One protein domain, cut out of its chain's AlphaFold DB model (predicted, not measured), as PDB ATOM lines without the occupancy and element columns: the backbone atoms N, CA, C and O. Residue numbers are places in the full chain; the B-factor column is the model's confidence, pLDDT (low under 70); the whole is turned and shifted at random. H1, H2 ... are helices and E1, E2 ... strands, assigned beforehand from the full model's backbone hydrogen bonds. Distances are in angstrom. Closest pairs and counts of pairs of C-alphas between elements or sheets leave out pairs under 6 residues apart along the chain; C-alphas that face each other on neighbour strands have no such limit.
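This is residues 10 to 105 of the 344 residues of an uncharacterized protein of Bdellovibrionaceae bacterium (UniProt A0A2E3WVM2). A hairpin of two helices, H1 and H2, lies across the longest helix, H5, and H2 also crosses H3; the short H4 sits at the turn from H3 to H5. E1 and E2 lie side by side at the other end, and the tail of residues 90 to 105, with no named element, runs on the side away from the hairpin. The printed part has 96 residues, in the order E1 H1 H2 E2 H3 H4 H5, mostly helix. It is compact and rounded, with a radius of gyration of the C-alphas of 12.4 A and spans of 34 by 28 by 22 A.

H5, residues 72 to 89, is 25.8 A long and ends at C-alpha 89 (112.587, 149.325, 74.625). H2, residues 31 to 43, measures 17.8 A, H3, residues 52 to 62, 15.6 A, and H1, residues 15 to 23, 12.5 A. H4 is residues 66 to 70. E1, residues 10 to 14, begins at C-alpha 10 (109.162, 140.408, 84.114); E2 is residues 49 to 51.

H2, the hub, touches H5 at a steep tilt of 67 degrees, only just short of about perpendicular, the same way; the closest C-alphas, Gln 32 and Leu 75, are 5.5 A apart. H1 and H2 form a helical hairpin at a shallow tilt of 29 degrees, closest at C-alphas Leu 22 and Tyr 37, 6.3 A. H2 touches H3 with residues 35 to 40 alone, at a steep tilt of 65 degrees, opposite ways; C-alphas Phe 39 and Phe 58 are closest, at 6.7 A. H3 and H5 are near each other. H1 and H5 only just touch, with 3 pairs of C-alphas within 8 A, the closest being Phe 21 and Phe 86 at 7.0 A. H4 is close to but not clearly touching H3, with C-alphas Ala 62 and Trp 68 closest at 6.2 A. E1 and E2 pair with no named strand; their closest C-alphas, Asn 14 and Glu 49, are 4.2 A apart. In H1 to H5 every O i to N i+4 pair is within hydrogen-bond range.

The C-alphas farthest apart, Ser 66 and Ala 91, are 35.6 A apart. The printed part has no cut and no long link. Its mean pLDDT is 88.7, with residues 10 to 11, 27 to 28 and 93 to 97 under 70.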
ATOM      1  N   PHE A  10     108.761 139.909  85.422       62.88
ATOM      2  CA  PHE A  10     109.162 140.408  84.114       62.88
ATOM      3  C   PHE A  10     110.528 139.798  83.800       62.88
ATOM      4  O   PHE A  10     111.564 140.342  84.190       62.88
ATOM      5  N   MET A  11     110.526 138.614  83.179       59.06
ATOM      6  CA  MET A  11     111.757 137.864  82.931       59.06
ATOM      7  C   MET A  11     112.790 138.754  82.229       59.06
ATOM      8  O   MET A  11     112.537 139.296  81.153       59.06
ATOM      9  N   GLY A  12     113.961 138.903  82.855       70.56
ATOM     10  CA  GLY A  12     115.115 139.580  82.265       70.56
ATOM     11  C   GLY A  12     115.257 141.079  82.547       70.56
ATOM     12  O   GLY A  12     116.188 141.678  82.006       70.56
ATOM     13  N   CYS A  13     114.410 141.698  83.385       83.88
ATOM     14  CA  CYS A  13     114.592 143.099  83.785       83.88
ATOM     15  C   CYS A  13     114.611 143.325  85.300       83.88
ATOM     16  O   CYS A  13     113.712 142.921  86.035       83.88
ATOM     17  N   ASN A  14     115.635 144.042  85.766       90.94
ATOM     18  CA  ASN A  14     115.759 144.471  87.154       90.94
ATOM     19  C   ASN A  14     115.287 145.915  87.363       90.94
ATOM     20  O   ASN A  14     115.191 146.719  86.434       90.94
ATOM     21  N   VAL A  15     115.022 146.253  88.624       93.12
ATOM     22  CA  VAL A  15     114.587 147.588  89.053       93.12
ATOM     23  C   VAL A  15     115.545 148.681  88.568       93.12
ATOM     24  O   VAL A  15     115.090 149.721  88.105       93.12
ATOM     25  N   ASN A  16     116.863 148.453  88.595       94.44
ATOM     26  CA  ASN A  16     117.848 149.440  88.141       94.44
ATOM     27  C   ASN A  16     117.693 149.805  86.656       94.44
ATOM     28  O   ASN A  16     117.872 150.962  86.282       94.44
ATOM     29  N   GLN A  17     117.366 148.840  85.792       93.06
ATOM     30  CA  GLN A  17     117.106 149.112  84.376       93.06
ATOM     31  C   GLN A  17     115.857 149.977  84.194       93.06
ATOM     32  O   GLN A  17     115.873 150.890  83.368       93.06
ATOM     33  N   PHE A  18     114.808 149.727  84.983       93.25
ATOM     34  CA  PHE A  18     113.593 150.535  84.952       93.25
ATOM     35  C   PHE A  18     113.841 151.956  85.471       93.25
ATOM     36  O   PHE A  18     113.478 152.919  84.803       93.25
ATOM     37  N   VAL A  19     114.554 152.107  86.590       94.56
ATOM     38  CA  VAL A  19     114.936 153.417  87.147       94.56
ATOM     39  C   VAL A  19     115.756 154.228  86.139       94.56
ATOM     40  O   VAL A  19     115.398 155.359  85.838       94.56
ATOM     41  N   LYS A  20     116.776 153.635  85.506       93.56
ATOM     42  CA  LYS A  20     117.551 154.307  84.443       93.56
ATOM     43  C   LYS A  20     116.710 154.708  83.234       93.56
ATOM     44  O   LYS A  20     117.035 155.671  82.544       93.56
ATOM     45  N   PHE A  21     115.672 153.936  82.915       93.56
ATOM     46  CA  PHE A  21     114.727 154.312  81.872       93.56
ATOM     47  C   PHE A  21     113.913 155.542  82.288       93.56
ATOM     48  O   PHE A  21     113.784 156.456  81.477       93.56
ATOM     49  N   LEU A  22     113.422 155.590  83.529       92.69
ATOM     50  CA  LEU A  22     112.693 156.746  84.055       92.69
ATOM     51  C   LEU A  22     113.552 158.017  84.004       92.69
ATOM     52  O   LEU A  22     113.067 159.027  83.488       92.69
ATOM     53  N   GLU A  23     114.842 157.931  84.352       91.38
ATOM     54  CA  GLU A  23     115.767 159.083  84.359       91.38
ATOM     55  C   GLU A  23     115.897 159.729  82.974       91.38
ATOM     56  O   GLU A  23     116.054 160.940  82.830       91.38
ATOM     57  N   GLN A  24     115.769 158.920  81.921       90.19
ATOM     58  CA  GLN A  24     115.832 159.370  80.531       90.19
ATOM     59  C   GLN A  24     114.523 160.014  80.047       90.19
ATOM     60  O   GLN A  24     114.500 160.609  78.970       90.19
ATOM     61  N   THR A  25     113.423 159.890  80.799       83.62
ATOM     62  CA  THR A  25     112.087 160.383  80.413       83.62
ATOM     63  C   THR A  25     111.739 161.786  80.928       83.62
ATOM     64  O   THR A  25     110.590 162.211  80.773       83.62
ATOM     65  N   ASP A  26     112.731 162.523  81.446       76.69
ATOM     66  CA  ASP A  26     112.615 163.876  82.017       76.69
ATOM     67  C   ASP A  26     111.588 163.943  83.162       76.69
ATOM     68  O   ASP A  26     110.443 164.386  83.022       76.69
ATOM     69  N   GLU A  27     112.009 163.425  84.313       66.12
ATOM     70  CA  GLU A  27     111.180 163.185  85.498       66.12
ATOM     71  C   GLU A  27     110.655 164.468  86.148       66.12
ATOM     72  O   GLU A  27     109.602 164.451  86.781       66.12
ATOM     73  N   GLN A  28     111.355 165.594  85.974       67.19
ATOM     74  CA  GLN A  28     111.046 166.849  86.669       67.19
ATOM     75  C   GLN A  28     109.835 167.584  86.090       67.19
ATOM     76  O   GLN A  28     109.285 168.475  86.736       67.19
ATOM     77  N   LYS A  29     109.386 167.216  84.886       75.88
ATOM     78  CA  LYS A  29     108.270 167.899  84.217       75.88
ATOM     79  C   LYS A  29     106.892 167.455  84.699       75.88
ATOM     80  O   LYS A  29     105.904 168.106  84.370       75.88
ATOM     81  N   ASN A  30     106.795 166.339  85.421       88.12
ATOM     82  CA  ASN A  30     105.514 165.704  85.705       88.12
ATOM     83  C   ASN A  30     105.518 165.002  87.078       88.12
ATOM     84  O   ASN A  30     106.334 164.118  87.339       88.12
ATOM     85  N   ALA A  31     104.569 165.374  87.944       92.81
ATOM     86  CA  ALA A  31     104.488 164.882  89.320       92.81
ATOM     87  C   ALA A  31     104.281 163.360  89.410       92.81
ATOM     88  O   ALA A  31     104.840 162.715  90.299       92.81
ATOM     89  N   GLN A  32     103.518 162.772  88.486       94.75
ATOM     90  CA  GLN A  32     103.280 161.332  88.413       94.75
ATOM     91  C   GLN A  32     104.594 160.592  88.135       94.75
ATOM     92  O   GLN A  32     104.949 159.669  88.866       94.75
ATOM     93  N   ARG A  33     105.356 161.031  87.120       93.56
ATOM     94  CA  ARG A  33     106.651 160.420  86.764       93.56
ATOM     95  C   ARG A  33     107.657 160.533  87.897       93.56
ATOM     96  O   ARG A  33     108.295 159.542  88.236       93.56
ATOM     97  N   PHE A  34     107.740 161.711  88.508       94.38
ATOM     98  CA  PHE A  34     108.625 161.943  89.640       94.38
ATOM     99  C   PHE A  34     108.290 161.034  90.832       94.38
ATOM    100  O   PHE A  34     109.185 160.472  91.456       94.38
ATOM    101  N   THR A  35     107.001 160.819  91.108       96.00
ATOM    102  CA  THR A  35     106.551 159.903  92.171       96.00
ATOM    103  C   THR A  35     106.909 158.453  91.866       96.00
ATOM    104  O   THR A  35     107.396 157.744  92.746       96.00
ATOM    105  N   ILE A  36     106.698 158.010  90.620       96.06
ATOM    106  CA  ILE A  36     107.075 156.663  90.169       96.06
ATOM    107  C   ILE A  36     108.587 156.478  90.344       96.06
ATOM    108  O   ILE A  36     109.011 155.535  91.010       96.06
ATOM    109  N   TYR A  37     109.402 157.407  89.844       95.62
ATOM    110  CA  TYR A  37     110.854 157.354  90.016       95.62
ATOM    111  C   TYR A  37     111.273 157.268  91.486       95.62
ATOM    112  O   TYR A  37     112.018 156.358  91.863       95.62
ATOM    113  N   ASN A  38     110.777 158.178  92.329       94.81
ATOM    114  CA  ASN A  38     111.135 158.219  93.746       94.81
ATOM    115  C   ASN A  38     110.768 156.915  94.459       94.81
ATOM    116  O   ASN A  38     111.545 156.433  95.281       94.81
ATOM    117  N   PHE A  39     109.628 156.305  94.119       95.38
ATOM    118  CA  PHE A  39     109.244 155.020  94.692       95.38
ATOM    119  C   PHE A  39     110.229 153.906  94.311       95.38
ATOM    120  O   PHE A  39     110.805 153.264  95.193       95.38
ATOM    121  N   PHE A  40     110.457 153.693  93.010       95.06
ATOM    122  CA  PHE A  40     111.287 152.588  92.516       95.06
ATOM    123  C   PHE A  40     112.763 152.733  92.908       95.06
ATOM    124  O   PHE A  40     113.417 151.732  93.188       95.06
ATOM    125  N   SER A  41     113.278 153.963  92.978       93.44
ATOM    126  CA  SER A  41     114.655 154.244  93.409       93.44
ATOM    127  C   SER A  41     114.865 154.126  94.924       93.44
ATOM    128  O   SER A  41     115.988 153.873  95.366       93.44
ATOM    129  N   THR A  42     113.810 154.299  95.729       90.69
ATOM    130  CA  THR A  42     113.914 154.341  97.198       90.69
ATOM    131  C   THR A  42     113.536 153.022  97.862       90.69
ATOM    132  O   THR A  42     114.260 152.556  98.741       90.69
ATOM    133  N   TYR A  43     112.406 152.427  97.475       89.94
ATOM    134  CA  TYR A  43     111.812 151.300  98.203       89.94
ATOM    135  C   TYR A  43     112.267 149.929  97.703       89.94
ATOM    136  O   TYR A  43     112.122 148.938  98.421       89.94
ATOM    137  N   LEU A  44     112.807 149.844  96.486       91.69
ATOM    138  CA  LEU A  44     113.150 148.574  95.858       91.69
ATOM    139  C   LEU A  44     114.660 148.428  95.661       91.69
ATOM    140  O   LEU A  44     115.374 149.373  95.338       91.69
ATOM    141  N   SER A  45     115.154 147.202  95.848       90.50
ATOM    142  CA  SER A  45     116.565 146.896  95.612       90.50
ATOM    143  C   SER A  45     116.882 146.983  94.113       90.50
ATOM    144  O   SER A  45     116.198 146.326  93.326       90.50
ATOM    145  N   PRO A  46     117.955 147.685  93.698       92.50
ATOM    146  CA  PRO A  46     118.310 147.844  92.285       92.50
ATOM    147  C   PRO A  46     118.511 146.517  91.538       92.50
ATOM    148  O   PRO A  46     118.284 146.436  90.333       92.50
ATOM    149  N   LYS A  47     118.951 145.471  92.249       92.75
ATOM    150  CA  LYS A  47     119.217 144.139  91.681       92.75
ATOM    151  C   LYS A  47     117.980 143.236  91.637       92.75
ATOM    152  O   LYS A  47     118.062 142.162  91.055       92.75
ATOM    153  N   LYS A  48     116.875 143.635  92.272       91.31
ATOM    154  CA  LYS A  48     115.636 142.853  92.296       91.31
ATOM    155  C   LYS A  48     115.038 142.811  90.890       91.31
ATOM    156  O   LYS A  48     115.023 143.836  90.208       91.31
ATOM    157  N   GLU A  49     114.542 141.653  90.477       91.00
ATOM    158  CA  GLU A  49     113.715 141.547  89.275       91.00
ATOM    159  C   GLU A  49     112.405 142.302  89.475       91.00
ATOM    160  O   GLU A  49     111.766 142.194  90.525       91.00
ATOM    161  N   LEU A  50     112.031 143.093  88.475       89.12
ATOM    162  CA  LEU A  50     110.779 143.827  88.504       89.12
ATOM    163  C   LEU A  50     109.617 142.828  88.364       89.12
ATOM    164  O   LEU A  50     109.661 141.916  87.538       89.12
ATOM    165  N   SER A  51     108.567 143.002  89.162       89.44
ATOM    166  CA  SER A  51     107.393 142.120  89.169       89.44
ATOM    167  C   SER A  51     106.081 142.906  89.194       89.44
ATOM    168  O   SER A  51     106.049 144.070  89.597       89.44
ATOM    169  N   ALA A  52     104.968 142.258  88.839       88.25
ATOM    170  CA  ALA A  52     103.632 142.853  88.973       88.25
ATOM    171  C   ALA A  52     103.327 143.288  90.421       88.25
ATOM    172  O   ALA A  52     102.693 144.318  90.652       88.25
ATOM    173  N   SER A  53     103.859 142.557  91.408       88.94
ATOM    174  CA  SER A  53     103.731 142.916  92.822       88.94
ATOM    175  C   SER A  53     104.419 144.239  93.164       88.94
ATOM    176  O   SER A  53     103.980 144.897  94.102       88.94
ATOM    177  N   ASP A  54     105.477 144.635  92.454       91.88
ATOM    178  CA  ASP A  54     106.153 145.917  92.688       91.88
ATOM    179  C   ASP A  54     105.307 147.094  92.200       91.88
ATOM    180  O   ASP A  54     105.272 148.147  92.833       91.88
ATOM    181  N   ILE A  55     104.575 146.894  91.102       92.94
ATOM    182  CA  ILE A  55     103.618 147.870  90.575       92.94
ATOM    183  C   ILE A  55     102.420 148.005  91.523       92.94
ATOM    184  O   ILE A  55     102.012 149.119  91.849       92.94
ATOM    185  N   GLU A  56     101.893 146.887  92.031       92.25
ATOM    186  CA  GLU A  56     100.846 146.917  93.059       92.25
ATOM    187  C   GLU A  56     101.342 147.634  94.327       92.25
ATOM    188  O   GLU A  56     100.662 148.522  94.841       92.25
ATOM    189  N   GLN A  57     102.562 147.338  94.791       93.19
ATOM    190  CA  GLN A  57     103.161 148.025  95.940       93.19
ATOM    191  C   GLN A  57     103.325 149.530  95.711       93.19
ATOM    192  O   GLN A  57     103.106 150.300  96.651       93.19
ATOM    193  N   PHE A  58     103.669 149.956  94.492       95.94
ATOM    194  CA  PHE A  58     103.704 151.374  94.138       95.94
ATOM    195  C   PHE A  58     102.342 152.026  94.371       95.94
ATOM    196  O   PHE A  58     102.256 152.999  95.120       95.94
ATOM    197  N   TYR A  59     101.274 151.474  93.789       96.19
ATOM    198  CA  TYR A  59      99.936 152.042  93.940       96.19
ATOM    199  C   TYR A  59      99.482 152.045  95.399       96.19
ATOM    200  O   TYR A  59      99.056 153.081  95.898       96.19
ATOM    201  N   LEU A  60      99.655 150.939  96.125       94.38
ATOM    202  CA  LEU A  60      99.299 150.857  97.546       94.38
ATOM    203  C   LEU A  60     100.065 151.858  98.421       94.38
ATOM    204  O   LEU A  60      99.589 152.239  99.489       94.38
ATOM    205  N   THR A  61     101.252 152.286  97.990       94.06
ATOM    206  CA  THR A  61     102.037 153.314  98.682       94.06
ATOM    207  C   THR A  61     101.601 154.718  98.262       94.06
ATOM    208  O   THR A  61     101.416 155.583  99.114       94.06
ATOM    209  N   ALA A  62     101.376 154.948  96.967       95.88
ATOM    210  CA  ALA A  62     100.950 156.237  96.425       95.88
ATOM    211  C   ALA A  62      99.544 156.632  96.899       95.88
ATOM    212  O   ALA A  62      99.330 157.771  97.311       95.88
ATOM    213  N   LEU A  63      98.604 155.687  96.927       95.44
ATOM    214  CA  LEU A  63      97.215 155.916  97.336       95.44
ATOM    215  C   LEU A  63      97.039 156.151  98.841       95.44
ATOM    216  O   LEU A  63      95.925 156.409  99.284       95.44
ATOM    217  N   ARG A  64      98.112 156.141  99.639       91.38
ATOM    218  CA  ARG A  64      98.074 156.677 101.010       91.38
ATOM    219  C   ARG A  64      97.872 158.186 101.033       91.38
ATOM    220  O   ARG A  64      97.340 158.722 101.998       91.38
ATOM    221  N   TYR A  65      98.314 158.871  99.982       93.62
ATOM    222  CA  TYR A  65      98.240 160.318  99.893       93.62
ATOM    223  C   TYR A  65      96.937 160.735  99.217       93.62
ATOM    224  O   TYR A  65      96.654 160.331  98.088       93.62
ATOM    225  N   SER A  66      96.181 161.615  99.876       93.19
ATOM    226  CA  SER A  66      94.909 162.152  99.373       93.19
ATOM    227  C   SER A  66      95.020 162.746  97.966       93.19
ATOM    228  O   SER A  66      94.112 162.586  97.154       93.19
ATOM    229  N   HIS A  67      96.162 163.362  97.639       95.94
ATOM    230  CA  HIS A  67      96.450 163.849  96.291       95.94
ATOM    231  C   HIS A  67      96.293 162.749  95.232       95.94
ATOM    232  O   HIS A  67      95.611 162.963  94.234       95.94
ATOM    233  N   TRP A  68      96.879 161.567  95.444       96.38
ATOM    234  CA  TRP A  68      96.790 160.473  94.475       96.38
ATOM    235  C   TRP A  68      95.449 159.755  94.508       96.38
ATOM    236  O   TRP A  68      95.001 159.308  93.459       96.38
ATOM    237  N   GLN A  69      94.762 159.725  95.651       95.31
ATOM    238  CA  GLN A  69      93.378 159.239  95.717       95.31
ATOM    239  C   GLN A  69      92.432 160.085  94.847       95.31
ATOM    240  O   GLN A  69      91.538 159.546  94.203       95.31
ATOM    241  N   ALA A  70      92.651 161.401  94.778       96.00
ATOM    242  CA  ALA A  70      91.879 162.297  93.915       96.00
ATOM    243  C   ALA A  70      92.302 162.242  92.432       96.00
ATOM    244  O   ALA A  70      91.566 162.722  91.572       96.00
ATOM    245  N   ASN A  71      93.477 161.677  92.126       96.94
ATOM    246  CA  ASN A  71      94.090 161.687  90.791       96.94
ATOM    247  C   ASN A  71      94.513 160.279  90.318       96.94
ATOM    248  O   ASN A  71      95.537 160.113  89.644       96.94
ATOM    249  N   ILE A  72      93.741 159.248  90.687       96.44
ATOM    250  CA  ILE A  72      94.017 157.843  90.329       96.44
ATOM    251  C   ILE A  72      94.109 157.639  88.811       96.44
ATOM    252  O   ILE A  72      95.072 156.992  88.382       96.44
ATOM    253  N   PRO A  73      93.184 158.174  87.980       96.38
ATOM    254  CA  PRO A  73      93.239 157.956  86.536       96.38
ATOM    255  C   PRO A  73      94.534 158.494  85.924       96.38
ATOM    256  O   PRO A  73      95.208 157.773  85.195       96.38
ATOM    257  N   GLN A  74      94.945 159.712  86.296       95.88
ATOM    258  CA  GLN A  74      96.153 160.344  85.760       95.88
ATOM    259  C   GLN A  74      97.423 159.594  86.180       95.88
ATOM    260  O   GLN A  74      98.328 159.398  85.368       95.88
ATOM    261  N   LEU A  75      97.505 159.162  87.446       96.56
ATOM    262  CA  LEU A  75      98.631 158.360  87.932       96.56
ATOM    263  C   LEU A  75      98.714 157.019  87.192       96.56
ATOM    264  O   LEU A  75      99.796 156.573  86.808       96.56
ATOM    265  N   THR A  76      97.561 156.387  86.988       95.75
ATOM    266  CA  THR A  76      97.469 155.067  86.370       95.75
ATOM    267  C   THR A  76      97.812 155.105  84.890       95.75
ATOM    268  O   THR A  76      98.644 154.315  84.448       95.75
ATOM    269  N   GLU A  77      97.235 156.042  84.140       94.94
ATOM    270  CA  GLU A  77      97.518 156.243  82.719       94.94
ATOM    271  C   GLU A  77      99.007 156.515  82.487       94.94
ATOM    272  O   GLU A  77      99.640 155.867  81.651       94.94
ATOM    273  N   GLN A  78      99.607 157.402  83.290       94.69
ATOM    274  CA  GLN A  78     101.024 157.720  83.155       94.69
ATOM    275  C   GLN A  78     101.924 156.517  83.464       94.69
ATOM    276  O   GLN A  78     102.954 156.349  82.806       94.69
ATOM    277  N   PHE A  79     101.571 155.676  84.440       94.50
ATOM    278  CA  PHE A  79     102.361 154.483  84.730       94.50
ATOM    279  C   PHE A  79     102.194 153.411  83.638       94.50
ATOM    280  O   PHE A  79     103.190 152.838  83.196       94.50
ATOM    281  N   LYS A  80     100.972 153.209  83.120       93.06
ATOM    282  CA  LYS A  80     100.705 152.335  81.961       93.06
ATOM    283  C   LYS A  80     101.541 152.751  80.744       93.06
ATOM    284  O   LYS A  80     102.215 151.903  80.160       93.06
ATOM    285  N   ASP A  81     101.576 154.045  80.403       92.00
ATOM    286  CA  ASP A  81     102.419 154.577  79.315       92.00
ATOM    287  C   ASP A  81     103.905 154.242  79.518       92.00
ATOM    288  O   ASP A  81     104.565 153.719  78.616       92.00
ATOM    289  N   LEU A  82     104.436 154.489  80.721       92.31
ATOM    290  CA  LEU A  82     105.841 154.215  81.031       92.31
ATOM    291  C   LEU A  82     106.175 152.728  80.922       92.31
ATOM    292  O   LEU A  82     107.203 152.387  80.337       92.31
ATOM    293  N   LEU A  83     105.315 151.851  81.440       90.81
ATOM    294  CA  LEU A  83     105.513 150.403  81.375       90.81
ATOM    295  C   LEU A  83     105.470 149.894  79.929       90.81
ATOM    296  O   LEU A  83     106.347 149.132  79.530       90.81
ATOM    297  N   MET A  84     104.528 150.371  79.106       89.62
ATOM    298  CA  MET A  84     104.470 150.022  77.679       89.62
ATOM    299  C   MET A  84     105.724 150.479  76.922       89.62
ATOM    300  O   MET A  84     106.292 149.726  76.126       89.62
ATOM    301  N   ARG A  85     106.185 151.711  77.164       90.94
ATOM    302  CA  ARG A  85     107.394 152.255  76.527       90.94
ATOM    303  C   ARG A  85     108.655 151.520  76.976       90.94
ATOM    304  O   ARG A  85     109.516 151.237  76.140       90.94
ATOM    305  N   PHE A  86     108.752 151.190  78.262       90.25
ATOM    306  CA  PHE A  86     109.843 150.387  78.803       90.25
ATOM    307  C   PHE A  86     109.851 148.981  78.197       90.25
ATOM    308  O   PHE A  86     110.885 148.557  77.686       90.25
ATOM    309  N   GLY A  87     108.696 148.308  78.156       87.19
ATOM    310  CA  GLY A  87     108.542 146.976  77.571       87.19
ATOM    311  C   GLY A  87     108.989 146.915  76.110       87.19
ATOM    312  O   GLY A  87     109.798 146.061  75.750       87.19
ATOM    313  N   ARG A  88     108.575 147.895  75.290       87.38
ATOM    314  CA  ARG A  88     109.031 148.029  73.892       87.38
ATOM    315  C   ARG A  88     110.547 148.207  73.785       87.38
ATOM    316  O   ARG A  88     111.170 147.599  72.922       87.38
ATOM    317  N   LYS A  89     111.143 149.039  74.644       85.81
ATOM    318  CA  LYS A  89     112.587 149.325  74.625       85.81
ATOM    319  C   LYS A  89     113.425 148.126  75.067       85.81
ATOM    320  O   LYS A  89     114.499 147.902  74.519       85.81
ATOM    321  N   ALA A  90     112.952 147.390  76.064       82.06
ATOM    322  CA  ALA A  90     113.646 146.245  76.632       82.06
ATOM    323  C   ALA A  90     113.333 144.922  75.904       82.06
ATOM    324  O   ALA A  90     113.818 143.879  76.330       82.06
ATOM    325  N   ALA A  91     112.548 144.964  74.814       76.81
ATOM    326  CA  ALA A  91     112.053 143.789  74.089       76.81
ATOM    327  C   ALA A  91     111.405 142.743  75.020       76.81
ATOM    328  O   ALA A  91     111.534 141.537  74.813       76.81
ATOM    329  N   LEU A  92     110.728 143.217  76.069       72.38
ATOM    330  CA  LEU A  92     110.103 142.361  77.067       72.38
ATOM    331  C   LEU A  92     108.785 141.805  76.538       72.38
ATOM    332  O   LEU A  92     107.976 142.539  75.967       72.38
ATOM    333  N   GLN A  93     108.531 140.532  76.834       65.81
ATOM    334  CA  GLN A  93     107.184 139.964  76.827       65.81
ATOM    335  C   GLN A  93     106.451 140.457  78.081       65.81
ATOM    336  O   GLN A  93     106.287 139.735  79.057       65.81
ATOM    337  N   PHE A  94     106.130 141.748  78.099       65.62
ATOM    338  CA  PHE A  94     105.307 142.353  79.134       65.62
ATOM    339  C   PHE A  94     103.879 142.447  78.612       65.62
ATOM    340  O   PHE A  94     103.648 143.142  77.624       65.62
ATOM    341  N   GLU A  95     102.945 141.785  79.289       69.06
ATOM    342  CA  GLU A  95     101.511 141.979  79.085       69.06
ATOM    343  C   GLU A  95     100.996 142.931  80.179       69.06
ATOM    344  O   GLU A  95     100.837 142.522  81.332       69.06
ATOM    345  N   PRO A  96     100.757 144.222  79.864       62.78
ATOM    346  CA  PRO A  96     100.270 145.197  80.841       62.78
ATOM    347  C   PRO A  96      98.950 144.790  81.498       62.78
ATOM    348  O   PRO A  96      98.657 145.211  82.614       62.78
ATOM    349  N   GLU A  97      98.161 143.966  80.811       68.81
ATOM    350  CA  GLU A  97      96.858 143.477  81.256       68.81
ATOM    351  C   GLU A  97      96.940 142.526  82.461       68.81
ATOM    352  O   GLU A  97      95.946 142.351  83.163       68.81
ATOM    353  N   GLU A  98      98.113 141.957  82.753       75.75
ATOM    354  CA  GLU A  98      98.310 141.074  83.911       75.75
ATOM    355  C   GLU A  98      98.442 141.831  85.241       75.75
ATOM    356  O   GLU A  98      98.388 141.232  86.319       75.75
ATOM    357  N   VAL A  99      98.625 143.152  85.190       81.50
ATOM    358  CA  VAL A  99      98.827 143.981  86.377       81.50
ATOM    359  C   VAL A  99      97.497 144.573  86.832       81.50
ATOM    360  O   VAL A  99      96.820 145.283  86.092       81.50
ATOM    361  N   ALA A 100      97.137 144.333  88.094       84.44
ATOM    362  CA  ALA A 100      96.017 145.029  88.713       84.44
ATOM    363  C   ALA A 100      96.397 146.499  88.940       84.44
ATOM    364  O   ALA A 100      97.296 146.808  89.727       84.44
ATOM    365  N   HIS A 101      95.711 147.402  88.250       91.19
ATOM    366  CA  HIS A 101      95.964 148.835  88.334       91.19
ATOM    367  C   HIS A 101      95.029 149.518  89.336       91.19
ATOM    368  O   HIS A 101      93.923 149.049  89.599       91.19
ATOM    369  N   ALA A 102      95.464 150.654  89.885       92.25
ATOM    370  CA  ALA A 102      94.706 151.382  90.902       92.25
ATOM    371  C   ALA A 102      93.332 151.880  90.429       92.25
ATOM    372  O   ALA A 102      92.424 152.007  91.244       92.25
ATOM    373  N   ASP A 103      93.165 152.146  89.130       92.50
ATOM    374  CA  ASP A 103      91.882 152.538  88.530       92.50
ATOM    375  C   ASP A 103      90.824 151.420  88.563       92.50
ATOM    376  O   ASP A 103      89.639 151.688  88.377       92.50
ATOM    377  N   GLN A 104      91.232 150.181  88.845       90.62
ATOM    378  CA  GLN A 104      90.347 149.029  89.029       90.62
ATOM    379  C   GLN A 104      89.961 148.812  90.498       90.62
ATOM    380  O   GLN A 104      89.184 147.906  90.803       90.62
ATOM    381  N   TRP A 105      90.530 149.585  91.427       92.19
ATOM    382  CA  TRP A 105      90.297 149.421  92.858       92.19
ATOM    383  C   TRP A 105      89.249 150.406  93.353       92.19
ATOM    384  O   TRP A 105      89.259 151.588  93.013       92.19
TER     385      TRP A 105